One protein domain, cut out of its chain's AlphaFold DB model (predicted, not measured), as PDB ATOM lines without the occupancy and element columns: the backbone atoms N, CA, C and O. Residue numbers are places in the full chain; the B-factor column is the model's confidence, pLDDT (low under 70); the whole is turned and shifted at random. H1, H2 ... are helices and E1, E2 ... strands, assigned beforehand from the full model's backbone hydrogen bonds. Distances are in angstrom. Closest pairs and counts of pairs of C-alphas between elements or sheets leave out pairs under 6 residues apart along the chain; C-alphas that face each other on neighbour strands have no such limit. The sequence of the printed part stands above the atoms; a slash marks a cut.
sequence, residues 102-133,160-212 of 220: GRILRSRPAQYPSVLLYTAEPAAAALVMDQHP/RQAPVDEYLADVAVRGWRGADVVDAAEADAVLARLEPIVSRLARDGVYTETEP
ATOM      1  N   GLY A 102     131.496 110.648 115.501       93.38
ATOM      2  CA  GLY A 102     130.096 110.888 115.847       93.38
ATOM      3  C   GLY A 102     129.736 112.377 115.818       93.38
ATOM      4  O   GLY A 102     128.653 112.751 115.353       93.38
ATOM      5  N   ARG A 103     130.643 113.252 116.268       94.25
ATOM      6  CA  ARG A 103     130.471 114.704 116.170       94.25
ATOM      7  C   ARG A 103     130.552 115.209 114.733       94.25
ATOM      8  O   ARG A 103     129.744 116.071 114.387       94.25
ATOM      9  N   ILE A 104     131.438 114.671 113.893       94.31
ATOM     10  CA  ILE A 104     131.492 115.016 112.460       94.31
ATOM     11  C   ILE A 104     130.164 114.666 111.778       94.31
ATOM     12  O   ILE A 104     129.534 115.533 111.174       94.31
ATOM     13  N   LEU A 105     129.689 113.430 111.953       93.00
ATOM     14  CA  LEU A 105     128.479 112.911 111.302       93.00
ATOM     15  C   LEU A 105     127.201 113.669 111.681       93.00
ATOM     16  O   LEU A 105     126.287 113.791 110.871       93.00
ATOM     17  N   ARG A 106     127.124 114.201 112.908       93.56
ATOM     18  CA  ARG A 106     125.972 114.998 113.379       93.56
ATOM     19  C   ARG A 106     126.076 116.490 113.049       93.56
ATOM     20  O   ARG A 106     125.166 117.252 113.381       93.56
ATOM     21  N   SER A 107     127.176 116.928 112.446       94.56
ATOM     22  CA  SER A 107     127.425 118.341 112.169       94.56
ATOM     23  C   SER A 107     126.913 118.775 110.803       94.56
ATOM     24  O   SER A 107     126.546 117.982 109.942       94.56
ATOM     25  N   ARG A 108     126.891 120.092 110.591       92.81
ATOM     26  CA  ARG A 108     126.580 120.674 109.282       92.81
ATOM     27  C   ARG A 108     127.851 120.738 108.425       92.81
ATOM     28  O   ARG A 108     128.915 121.010 108.981       92.81
ATOM     29  N   PRO A 109     127.741 120.670 107.084       90.69
ATOM     30  CA  PRO A 109     128.885 120.843 106.181       90.69
ATOM     31  C   PRO A 109     129.661 122.152 106.371       90.69
ATOM     32  O   PRO A 109     130.840 122.223 106.064       90.69
ATOM     33  N   ALA A 110     129.011 123.199 106.893       89.62
ATOM     34  CA  ALA A 110     129.668 124.473 107.194       89.62
ATOM     35  C   ALA A 110     130.625 124.415 108.402       89.62
ATOM     36  O   ALA A 110     131.370 125.366 108.612       89.62
ATOM     37  N   GLN A 111     130.555 123.353 109.209       88.94
ATOM     38  CA  GLN A 111     131.446 123.108 110.342       88.94
ATOM     39  C   GLN A 111     132.482 122.030 110.001       88.94
ATOM     40  O   GLN A 111     133.660 122.252 110.239       88.94
ATOM     41  N   TYR A 112     132.049 120.912 109.404       92.19
ATOM     42  CA  TYR A 112     132.940 119.852 108.917       92.19
ATOM     43  C   TYR A 112     132.509 119.429 107.505       92.19
ATOM     44  O   TYR A 112     131.516 118.707 107.369       92.19
ATOM     45  N   PRO A 113     133.197 119.879 106.439       90.25
ATOM     46  CA  PRO A 113     132.783 119.571 105.070       90.25
ATOM     47  C   PRO A 113     132.853 118.088 104.699       90.25
ATOM     48  O   PRO A 113     132.066 117.655 103.857       90.25
ATOM     49  N   SER A 114     133.701 117.300 105.369       89.31
ATOM     50  CA  SER A 114     133.779 115.839 105.206       89.31
ATOM     51  C   SER A 114     132.445 115.124 105.456       89.31
ATOM     52  O   SER A 114     132.204 114.061 104.893       89.31
ATOM     53  N   VAL A 115     131.499 115.739 106.185       92.31
ATOM     54  CA  VAL A 115     130.135 115.199 106.336       92.31
ATOM     55  C   VAL A 115     129.395 115.052 104.999       92.31
ATOM     56  O   VAL A 115     128.467 114.251 104.902       92.31
ATOM     57  N   LEU A 116     129.784 115.797 103.955       91.38
ATOM     58  CA  LEU A 116     129.224 115.637 102.610       91.38
ATOM     59  C   LEU A 116     129.529 114.255 102.035       91.38
ATOM     60  O   LEU A 116     128.627 113.662 101.449       91.38
ATOM     61  N   LEU A 117     130.750 113.750 102.251       90.38
ATOM     62  CA  LEU A 117     131.153 112.402 101.856       90.38
ATOM     63  C   LEU A 117     130.263 111.373 102.553       90.38
ATOM     64  O   LEU A 117     129.603 110.582 101.898       90.38
ATOM     65  N   TYR A 118     130.160 111.463 103.879       91.62
ATOM     66  CA  TYR A 118     129.412 110.502 104.695       91.62
ATOM     67  C   TYR A 118     127.894 110.556 104.489       91.62
ATOM     68  O   TYR A 118     127.196 109.575 104.728       91.62
ATOM     69  N   THR A 119     127.367 111.706 104.061       90.06
ATOM     70  CA  THR A 119     125.948 111.843 103.706       90.06
ATOM     71  C   THR A 119     125.661 111.287 102.314       90.06
ATOM     72  O   THR A 119     124.558 110.800 102.078       90.06
ATOM     73  N   ALA A 120     126.612 111.417 101.385       87.56
ATOM     74  CA  ALA A 120     126.478 110.896 100.030       87.56
ATOM     75  C   ALA A 120     126.678 109.376  99.992       87.56
ATOM     76  O   ALA A 120     125.891 108.704  99.340       87.56
ATOM     77  N   GLU A 121     127.656 108.865 100.746       91.06
ATOM     78  CA  GLU A 121     128.051 107.457 100.740       91.06
ATOM     79  C   GLU A 121     127.997 106.841 102.156       91.06
ATOM     80  O   GLU A 121     128.914 107.023 102.973       91.06
ATOM     81  N   PRO A 122     126.918 106.104 102.492       90.19
ATOM     82  CA  PRO A 122     126.753 105.469 103.797       90.19
ATOM     83  C   PRO A 122     127.817 104.419 104.147       90.19
ATOM     84  O   PRO A 122     128.094 104.228 105.332       90.19
ATOM     85  N   ALA A 123     128.421 103.737 103.170       89.88
ATOM     86  CA  ALA A 123     129.500 102.778 103.408       89.88
ATOM     87  C   ALA A 123     130.778 103.478 103.882       89.88
ATOM     88  O   ALA A 123     131.436 102.968 104.787       89.88
ATOM     89  N   ALA A 124     131.082 104.674 103.366       91.00
ATOM     90  CA  ALA A 124     132.176 105.496 103.882       91.00
ATOM     91  C   ALA A 124     131.916 105.897 105.343       91.00
ATOM     92  O   ALA A 124     132.806 105.801 106.186       91.00
ATOM     93  N   ALA A 125     130.676 106.279 105.673       92.62
ATOM     94  CA  ALA A 125     130.294 106.569 107.054       92.62
ATOM     95  C   ALA A 125     130.432 105.333 107.962       92.62
ATOM     96  O   ALA A 125     130.945 105.440 109.073       92.62
ATOM     97  N   ALA A 126     129.987 104.164 107.493       92.00
ATOM     98  CA  ALA A 126     130.072 102.911 108.237       92.00
ATOM     99  C   ALA A 126     131.524 102.486 108.492       92.00
ATOM    100  O   ALA A 126     131.854 102.145 109.625       92.00
ATOM    101  N   LEU A 127     132.384 102.567 107.473       91.50
ATOM    102  CA  LEU A 127     133.810 102.262 107.580       91.50
ATOM    103  C   LEU A 127     134.491 103.154 108.623       91.50
ATOM    104  O   LEU A 127     135.156 102.662 109.529       91.50
ATOM    105  N   VAL A 128     134.271 104.467 108.539       91.19
ATOM    106  CA  VAL A 128     134.898 105.427 109.453       91.19
ATOM    107  C   VAL A 128     134.344 105.278 110.879       91.19
ATOM    108  O   VAL A 128     135.100 105.396 111.836       91.19
ATOM    109  N   MET A 129     133.060 104.953 111.070       91.81
ATOM    110  CA  MET A 129     132.525 104.637 112.408       91.81
ATOM    111  C   MET A 129     133.071 103.330 112.993       91.81
ATOM    112  O   MET A 129     133.140 103.204 114.216       91.81
ATOM    113  N   ASP A 130     133.414 102.352 112.154       91.12
ATOM    114  CA  ASP A 130     134.052 101.117 112.611       91.12
ATOM    115  C   ASP A 130     135.505 101.368 113.039       91.12
ATOM    116  O   ASP A 130     135.922 100.924 114.105       91.12
ATOM    117  N   GLN A 131     136.238 102.168 112.261       88.94
ATOM    118  CA  GLN A 131     137.616 102.581 112.554       88.94
ATOM    119  C   GLN A 131     137.727 103.510 113.772       88.94
ATOM    120  O   GLN A 131     138.743 103.515 114.463       88.94
ATOM    121  N   HIS A 132     136.691 104.299 114.050       90.19
ATOM    122  CA  HIS A 132     136.707 105.334 115.080       90.19
ATOM    123  C   HIS A 132     135.548 105.118 116.064       90.19
ATOM    124  O   HIS A 132     134.454 105.668 115.876       90.19
ATOM    125  N   PRO A 133     135.753 104.293 117.111       85.88
ATOM    126  CA  PRO A 133     134.703 103.951 118.058       85.88
ATOM    127  C   PRO A 133     134.193 105.192 118.796       85.88
ATOM    128  O   PRO A 133     134.938 106.130 119.076       85.88
ATOM    129  N   ARG A 160     144.527 120.474 108.343       84.31
ATOM    130  CA  ARG A 160     144.945 121.014 107.057       84.31
ATOM    131  C   ARG A 160     144.791 122.523 107.007       84.31
ATOM    132  O   ARG A 160     143.842 123.082 107.551       84.31
ATOM    133  N   GLN A 161     145.710 123.166 106.304       91.00
ATOM    134  CA  GLN A 161     145.613 124.565 105.930       91.00
ATOM    135  C   GLN A 161     146.229 124.722 104.542       91.00
ATOM    136  O   GLN A 161     147.428 124.503 104.387       91.00
ATOM    137  N   ALA A 162     145.411 125.050 103.548       92.44
ATOM    138  CA  ALA A 162     145.845 125.138 102.156       92.44
ATOM    139  C   ALA A 162     145.001 126.165 101.379       92.44
ATOM    140  O   ALA A 162     143.858 126.437 101.774       92.44
ATOM    141  N   PRO A 163     145.530 126.741 100.286       96.31
ATOM    142  CA  PRO A 163     144.722 127.413  99.273       96.31
ATOM    143  C   PRO A 163     143.531 126.551  98.837       96.31
ATOM    144  O   PRO A 163     143.606 125.323  98.853       96.31
ATOM    145  N   VAL A 164     142.409 127.182  98.485       93.12
ATOM    146  CA  VAL A 164     141.161 126.460  98.160       93.12
ATOM    147  C   VAL A 164     141.340 125.460  97.012       93.12
ATOM    148  O   VAL A 164     140.831 124.347  97.092       93.12
ATOM    149  N   ASP A 165     142.063 125.833  95.963       94.06
ATOM    150  CA  ASP A 165     142.348 124.985  94.805       94.06
ATOM    151  C   ASP A 165     143.227 123.781  95.169       94.06
ATOM    152  O   ASP A 165     142.891 122.651  94.817       94.06
ATOM    153  N   GLU A 166     144.293 124.001  95.943       93.44
ATOM    154  CA  GLU A 166     145.139 122.919  96.463       93.44
ATOM    155  C   GLU A 166     144.356 121.981  97.392       93.44
ATOM    156  O   GLU A 166     144.486 120.759  97.310       93.44
ATOM    157  N   TYR A 167     143.496 122.543  98.245       91.19
ATOM    158  CA  TYR A 167     142.633 121.772  99.133       91.19
ATOM    159  C   TYR A 167     141.686 120.859  98.348       91.19
ATOM    160  O   TYR A 167     141.583 119.670  98.646       91.19
ATOM    161  N   LEU A 168     140.997 121.407  97.344       91.25
ATOM    162  CA  LEU A 168     140.065 120.646  96.514       91.25
ATOM    163  C   LEU A 168     140.785 119.582  95.683       91.25
ATOM    164  O   LEU A 168     140.267 118.475  95.552       91.25
ATOM    165  N   ALA A 169     141.983 119.884  95.171       90.25
ATOM    166  CA  ALA A 169     142.809 118.916  94.458       90.25
ATOM    167  C   ALA A 169     143.220 117.736  95.353       90.25
ATOM    168  O   ALA A 169     143.175 116.590  94.908       90.25
ATOM    169  N   ASP A 170     143.562 117.992  96.619       86.12
ATOM    170  CA  ASP A 170     143.881 116.930  97.577       86.12
ATOM    171  C   ASP A 170     142.655 116.059  97.907       86.12
ATOM    172  O   ASP A 170     142.722 114.828  97.873       86.12
ATOM    173  N   VAL A 171     141.495 116.678  98.162       85.00
ATOM    174  CA  VAL A 171     140.262 115.911  98.402       85.00
ATOM    175  C   VAL A 171     139.896 115.075  97.170       85.00
ATOM    176  O   VAL A 171     139.460 113.933  97.319       85.00
ATOM    177  N   ALA A 172     140.144 115.585  95.958       83.81
ATOM    178  CA  ALA A 172     139.893 114.857  94.716       83.81
ATOM    179  C   ALA A 172     140.754 113.595  94.560       83.81
ATOM    180  O   ALA A 172     140.298 112.609  93.985       83.81
ATOM    181  N   VAL A 173     141.959 113.574  95.137       83.62
ATOM    182  CA  VAL A 173     142.801 112.367  95.212       83.62
ATOM    183  C   VAL A 173     142.539 111.536  96.473       83.62
ATOM    184  O   VAL A 173     143.399 110.768  96.898       83.62
ATOM    185  N   ARG A 174     141.320 111.634  97.030       75.44
ATOM    186  CA  ARG A 174     140.813 110.843  98.166       75.44
ATOM    187  C   ARG A 174     141.502 111.154  99.497       75.44
ATOM    188  O   ARG A 174     141.688 110.271 100.326       75.44
ATOM    189  N   GLY A 175     141.818 112.425  99.741       74.75
ATOM    190  CA  GLY A 175     142.430 112.883 100.993       74.75
ATOM    191  C   GLY A 175     141.567 112.757 102.260       74.75
ATOM    192  O   GLY A 175     142.057 113.040 103.354       74.75
ATOM    193  N   TRP A 176     140.298 112.346 102.148       84.62
ATOM    194  CA  TRP A 176     139.402 112.117 103.287       84.62
ATOM    195  C   TRP A 176     139.309 110.642 103.684       84.62
ATOM    196  O   TRP A 176     139.309 109.746 102.844       84.62
ATOM    197  N   ARG A 177     139.148 110.391 104.990       85.69
ATOM    198  CA  ARG A 177     138.942 109.039 105.535       85.69
ATOM    199  C   ARG A 177     137.670 108.416 104.962       85.69
ATOM    200  O   ARG A 177     136.611 109.045 105.016       85.69
ATOM    201  N   GLY A 178     137.789 107.193 104.448       84.75
ATOM    202  CA  GLY A 178     136.704 106.460 103.796       84.75
ATOM    203  C   GLY A 178     136.437 106.871 102.345       84.75
ATOM    204  O   GLY A 178     135.489 106.374 101.750       84.75
ATOM    205  N   ALA A 179     137.233 107.770 101.751       85.81
ATOM    206  CA  ALA A 179     137.081 108.142 100.339       85.81
ATOM    207  C   ALA A 179     137.523 107.028  99.367       85.81
ATOM    208  O   ALA A 179     137.238 107.082  98.172       85.81
ATOM    209  N   ASP A 180     138.227 106.014  99.863       83.25
ATOM    210  CA  ASP A 180     138.697 104.850  99.119       83.25
ATOM    211  C   ASP A 180     137.563 103.919  98.671       83.25
ATOM    212  O   ASP A 180     137.652 103.348  97.579       83.25
ATOM    213  N   VAL A 181     136.487 103.836  99.463       84.12
ATOM    214  CA  VAL A 181     135.300 103.013  99.174       84.12
ATOM    215  C   VAL A 181     134.234 103.728  98.342       84.12
ATOM    216  O   VAL A 181     133.226 103.116  98.002       84.12
ATOM    217  N   VAL A 182     134.449 105.002  98.001       82.62
ATOM    218  CA  VAL A 182     133.495 105.811  97.230       82.62
ATOM    219  C   VAL A 182     133.759 105.665  95.736       82.62
ATOM    220  O   VAL A 182     134.913 105.668  95.279       82.62
ATOM    221  N   ASP A 183     132.686 105.532  94.956       85.25
ATOM    222  CA  ASP A 183     132.801 105.484  93.506       85.25
ATOM    223  C   ASP A 183     133.210 106.851  92.921       85.25
ATOM    224  O   ASP A 183     133.100 107.902  93.554       85.25
ATOM    225  N   ALA A 184     133.749 106.849  91.700       83.12
ATOM    226  CA  ALA A 184     134.276 108.072  91.097       83.12
ATOM    227  C   ALA A 184     133.187 109.123  90.804       83.12
ATOM    228  O   ALA A 184     133.444 110.317  90.927       83.12
ATOM    229  N   ALA A 185     131.975 108.697  90.437       83.88
ATOM    230  CA  ALA A 185     130.893 109.612  90.081       83.88
ATOM    231  C   ALA A 185     130.312 110.307  91.323       83.88
ATOM    232  O   ALA A 185     129.985 111.496  91.289       83.88
ATOM    233  N   GLU A 186     130.211 109.580  92.433       84.00
ATOM    234  CA  GLU A 186     129.820 110.113  93.733       84.00
ATOM    235  C   GLU A 186     130.890 111.038  94.305       84.00
ATOM    236  O   GLU A 186     130.555 112.114  94.810       84.00
ATOM    237  N   ALA A 187     132.170 110.678  94.165       83.56
ATOM    238  CA  ALA A 187     133.279 111.545  94.549       83.56
ATOM    239  C   ALA A 187     133.215 112.895  93.811       83.56
ATOM    240  O   ALA A 187     133.271 113.944  94.456       83.56
ATOM    241  N   ASP A 188     132.985 112.890  92.495       86.25
ATOM    242  CA  ASP A 188     132.818 114.115  91.700       86.25
ATOM    243  C   ASP A 188     131.612 114.950  92.164       86.25
ATOM    244  O   ASP A 188     131.693 116.177  92.288       86.25
ATOM    245  N   ALA A 189     130.487 114.301  92.482       87.12
ATOM    246  CA  ALA A 189     129.300 114.983  92.993       87.12
ATOM    247  C   ALA A 189     129.533 115.610  94.381       87.12
ATOM    248  O   ALA A 189     129.039 116.710  94.663       87.12
ATOM    249  N   VAL A 190     130.289 114.935  95.252       87.06
ATOM    250  CA  VAL A 190     130.711 115.464  96.557       87.06
ATOM    251  C   VAL A 190     131.640 116.663  96.369       87.06
ATOM    252  O   VAL A 190     131.396 117.706  96.981       87.06
ATOM    253  N   LEU A 191     132.637 116.566  95.484       87.44
ATOM    254  CA  LEU A 191     133.576 117.650  95.173       87.44
ATOM    255  C   LEU A 191     132.865 118.896  94.633       87.44
ATOM    256  O   LEU A 191     133.095 120.001  95.126       87.44
ATOM    257  N   ALA A 192     131.928 118.724  93.698       89.88
ATOM    258  CA  ALA A 192     131.146 119.829  93.141       89.88
ATOM    259  C   ALA A 192     130.313 120.564  94.210       89.88
ATOM    260  O   ALA A 192     130.086 121.772  94.129       89.88
ATOM    261  N   ARG A 193     129.851 119.846  95.243       90.69
ATOM    262  CA  ARG A 193     129.131 120.440  96.385       90.69
ATOM    263  C   ARG A 193     130.071 121.056  97.419       90.69
ATOM    264  O   ARG A 193     129.658 121.974  98.129       90.69
ATOM    265  N   LEU A 194     131.296 120.550  97.520       91.06
ATOM    266  CA  LEU A 194     132.317 120.992  98.463       91.06
ATOM    267  C   LEU A 194     132.875 122.371  98.103       91.06
ATOM    268  O   LEU A 194     132.953 123.235  98.978       91.06
ATOM    269  N   GLU A 195     133.209 122.589  96.829       93.12
ATOM    270  CA  GLU A 195     133.814 123.828  96.317       93.12
ATOM    271  C   GLU A 195     133.138 125.121  96.825       93.12
ATOM    272  O   GLU A 195     133.827 125.956  97.426       93.12
ATOM    273  N   PRO A 196     131.809 125.320  96.681       93.19
ATOM    274  CA  PRO A 196     131.165 126.549  97.149       93.19
ATOM    275  C   PRO A 196     131.189 126.701  98.679       93.19
ATOM    276  O   PRO A 196     131.125 127.821  99.192       93.19
ATOM    277  N   ILE A 197     131.278 125.597  99.430       92.25
ATOM    278  CA  ILE A 197     131.353 125.628 100.894       92.25
ATOM    279  C   ILE A 197     132.743 126.078 101.334       92.25
ATOM    280  O   ILE A 197     132.838 127.036 102.104       92.25
ATOM    281  N   VAL A 198     133.800 125.439 100.827       92.12
ATOM    282  CA  VAL A 198     135.182 125.772 101.216       92.12
ATOM    283  C   VAL A 198     135.572 127.168 100.753       92.12
ATOM    284  O   VAL A 198     136.143 127.919 101.537       92.12
ATOM    285  N   SER A 199     135.147 127.578  99.553       92.81
ATOM    286  CA  SER A 199     135.398 128.927  99.027       92.81
ATOM    287  C   SER A 199     134.800 130.014  99.920       92.81
ATOM    288  O   SER A 199     135.397 131.069 100.112       92.81
ATOM    289  N   ARG A 200     133.622 129.759 100.502       93.25
ATOM    290  CA  ARG A 200     132.958 130.693 101.421       93.25
ATOM    291  C   ARG A 200     133.596 130.716 102.812       93.25
ATOM    292  O   ARG A 200     133.523 131.736 103.490       93.25
ATOM    293  N   LEU A 201     134.130 129.584 103.270       91.81
ATOM    294  CA  LEU A 201     134.751 129.458 104.593       91.81
ATOM    295  C   LEU A 201     136.210 129.924 104.611       91.81
ATOM    296  O   LEU A 201     136.717 130.282 105.675       91.81
ATOM    297  N   ALA A 202     136.873 129.920 103.455       91.88
ATOM    298  CA  ALA A 202     138.250 130.354 103.314       91.88
ATOM    299  C   ALA A 202     138.437 131.815 103.746       91.88
ATOM    300  O   ALA A 202     137.619 132.692 103.456       91.88
ATOM    301  N   ARG A 203     139.553 132.082 104.426       91.69
ATOM    302  CA  ARG A 203     140.005 133.433 104.777       91.69
ATOM    303  C   ARG A 203     141.244 133.745 103.963       91.69
ATOM    304  O   ARG A 203     142.163 132.937 103.925       91.69
ATOM    305  N   ASP A 204     141.234 134.888 103.285       92.88
ATOM    306  CA  ASP A 204     142.328 135.315 102.404       92.88
ATOM    307  C   ASP A 204     142.716 134.246 101.361       92.88
ATOM    308  O   ASP A 204     143.883 134.069 101.025       92.88
ATOM    309  N   GLY A 205     141.720 133.500 100.864       91.38
ATOM    310  CA  GLY A 205     141.908 132.415  99.892       91.38
ATOM    311  C   GLY A 205     142.416 131.093 100.480       91.38
ATOM    312  O   GLY A 205     142.581 130.130  99.735       91.38
ATOM    313  N   VAL A 206     142.623 131.016 101.797       93.94
ATOM    314  CA  VAL A 206     143.113 129.824 102.499       93.94
ATOM    315  C   VAL A 206     141.986 129.181 103.297       93.94
ATOM    316  O   VAL A 206     141.331 129.829 104.117       93.94
ATOM    317  N   TYR A 207     141.770 127.888 103.076       93.69
ATOM    318  CA  TYR A 207     140.858 127.082 103.874       93.69
ATOM    319  C   TYR A 207     141.622 126.355 104.990       93.69
ATOM    320  O   TYR A 207     142.697 125.795 104.770       93.69
ATOM    321  N   THR A 208     141.058 126.369 106.199       90.69
ATOM    322  CA  THR A 208     141.588 125.662 107.369       90.69
ATOM    323  C   THR A 208     140.601 124.578 107.772       90.69
ATOM    324  O   THR A 208     139.491 124.881 108.206       90.69
ATOM    325  N   GLU A 209     141.016 123.322 107.651       89.75
ATOM    326  CA  GLU A 209     140.241 122.176 108.108       89.75
ATOM    327  C   GLU A 209     140.620 121.820 109.540       89.75
ATOM    328  O   GLU A 209     141.802 121.683 109.885       89.75
ATOM    329  N   THR A 210     139.596 121.648 110.367       89.06
ATOM    330  CA  THR A 210     139.728 121.180 111.740       89.06
ATOM    331  C   THR A 210     138.936 119.903 111.944       89.06
ATOM    332  O   THR A 210     137.839 119.759 111.407       89.06
ATOM    333  N   GLU A 211     139.458 119.022 112.782       90.00
ATOM    334  CA  GLU A 211     138.794 117.798 113.215       90.00
ATOM    335  C   GLU A 211     138.521 117.843 114.726       90.00
ATOM    336  O   GLU A 211     139.335 118.406 115.469       90.00
ATOM    337  N   PRO A 212     137.416 117.245 115.208       92.69
ATOM    338  CA  PRO A 212     137.133 117.122 116.630       92.69
ATOM    339  C   PRO A 212     137.822 115.889 117.223       92.69
ATOM    340  O   PRO A 212     137.570 114.764 116.804       92.69
TER     341      PRO A 212
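Overview. This is residues 102 to 133 and 160 to 212 of the 220 residues of an uncharacterized protein of Acidimicrobiia bacterium (UniProt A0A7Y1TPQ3). A long helix, H5, lies side by side with the shorter H4 as a helical hairpin; the small sheet of E1 and E2 lies by the end where H4 begins and H5 ends. H2 packs on another part of H5, and H1 and H3 lie beyond H2. The 85 printed residues hold five named helices and two named strands in the order H1 H2 H3 E1 H4 H5 E2, mostly helix, with the sheet antiparallel. The whole is compact, radius of gyration of the C-alphas 12.2 A, spanning 36 by 27 by 17 A.

Along the chain. Find C-alpha 102 at (130.096, 110.888, 115.847), where H1, residues 102 to 105, begins. Next come H2, residues 115 to 120, and H3, 122 to 131, 14.2 A long. After the cut read E1, 160 to 163, H4, 164 to 172, 12.2 A, and H5, 184 to 201, 25.3 A, with a kink of 32 degrees near residue 193. E2, 206 to 212, 19.9 A, ends at C-alpha 212 (137.133, 117.122, 116.630).

Arrangement. Start at H2, the hub. H1 only just touches it, with 3 pairs of C-alphas within 8 A, closest Leu 105 and Val 115, 5.7 A. H3 touches H2 only at the corner, C-alphas 118 and 125 being closest at 4.7 A. H5 touches H2 with residues 186 to 194 alone, closest C-alphas 190 and 117, 6.1 A, at a shallow tilt of 31 degrees, opposite ways. H4 and H5, a hairpin, touch at a shallow tilt of 23 degrees, opposite ways, closest C-alphas 164 and 199, 6.3 A. E1 and E2 are antiparallel, with N 209 and O 160 within hydrogen-bond range at 2.8 A. Every O i to N i+4 pair is within range in H2, H3 and H4, and 12 of 14 in H5; H1 is too short for one.

Size, cuts and confidence. Asp 130 and Asp 204 have the C-alphas farthest apart, 36.6 A. Residues 134 to 159 are not printed, and C-alphas 133 and 160 stand 22.7 A apart across this cut. The link from H4 to H5 is long. No printed residue is under 70 in pLDDT.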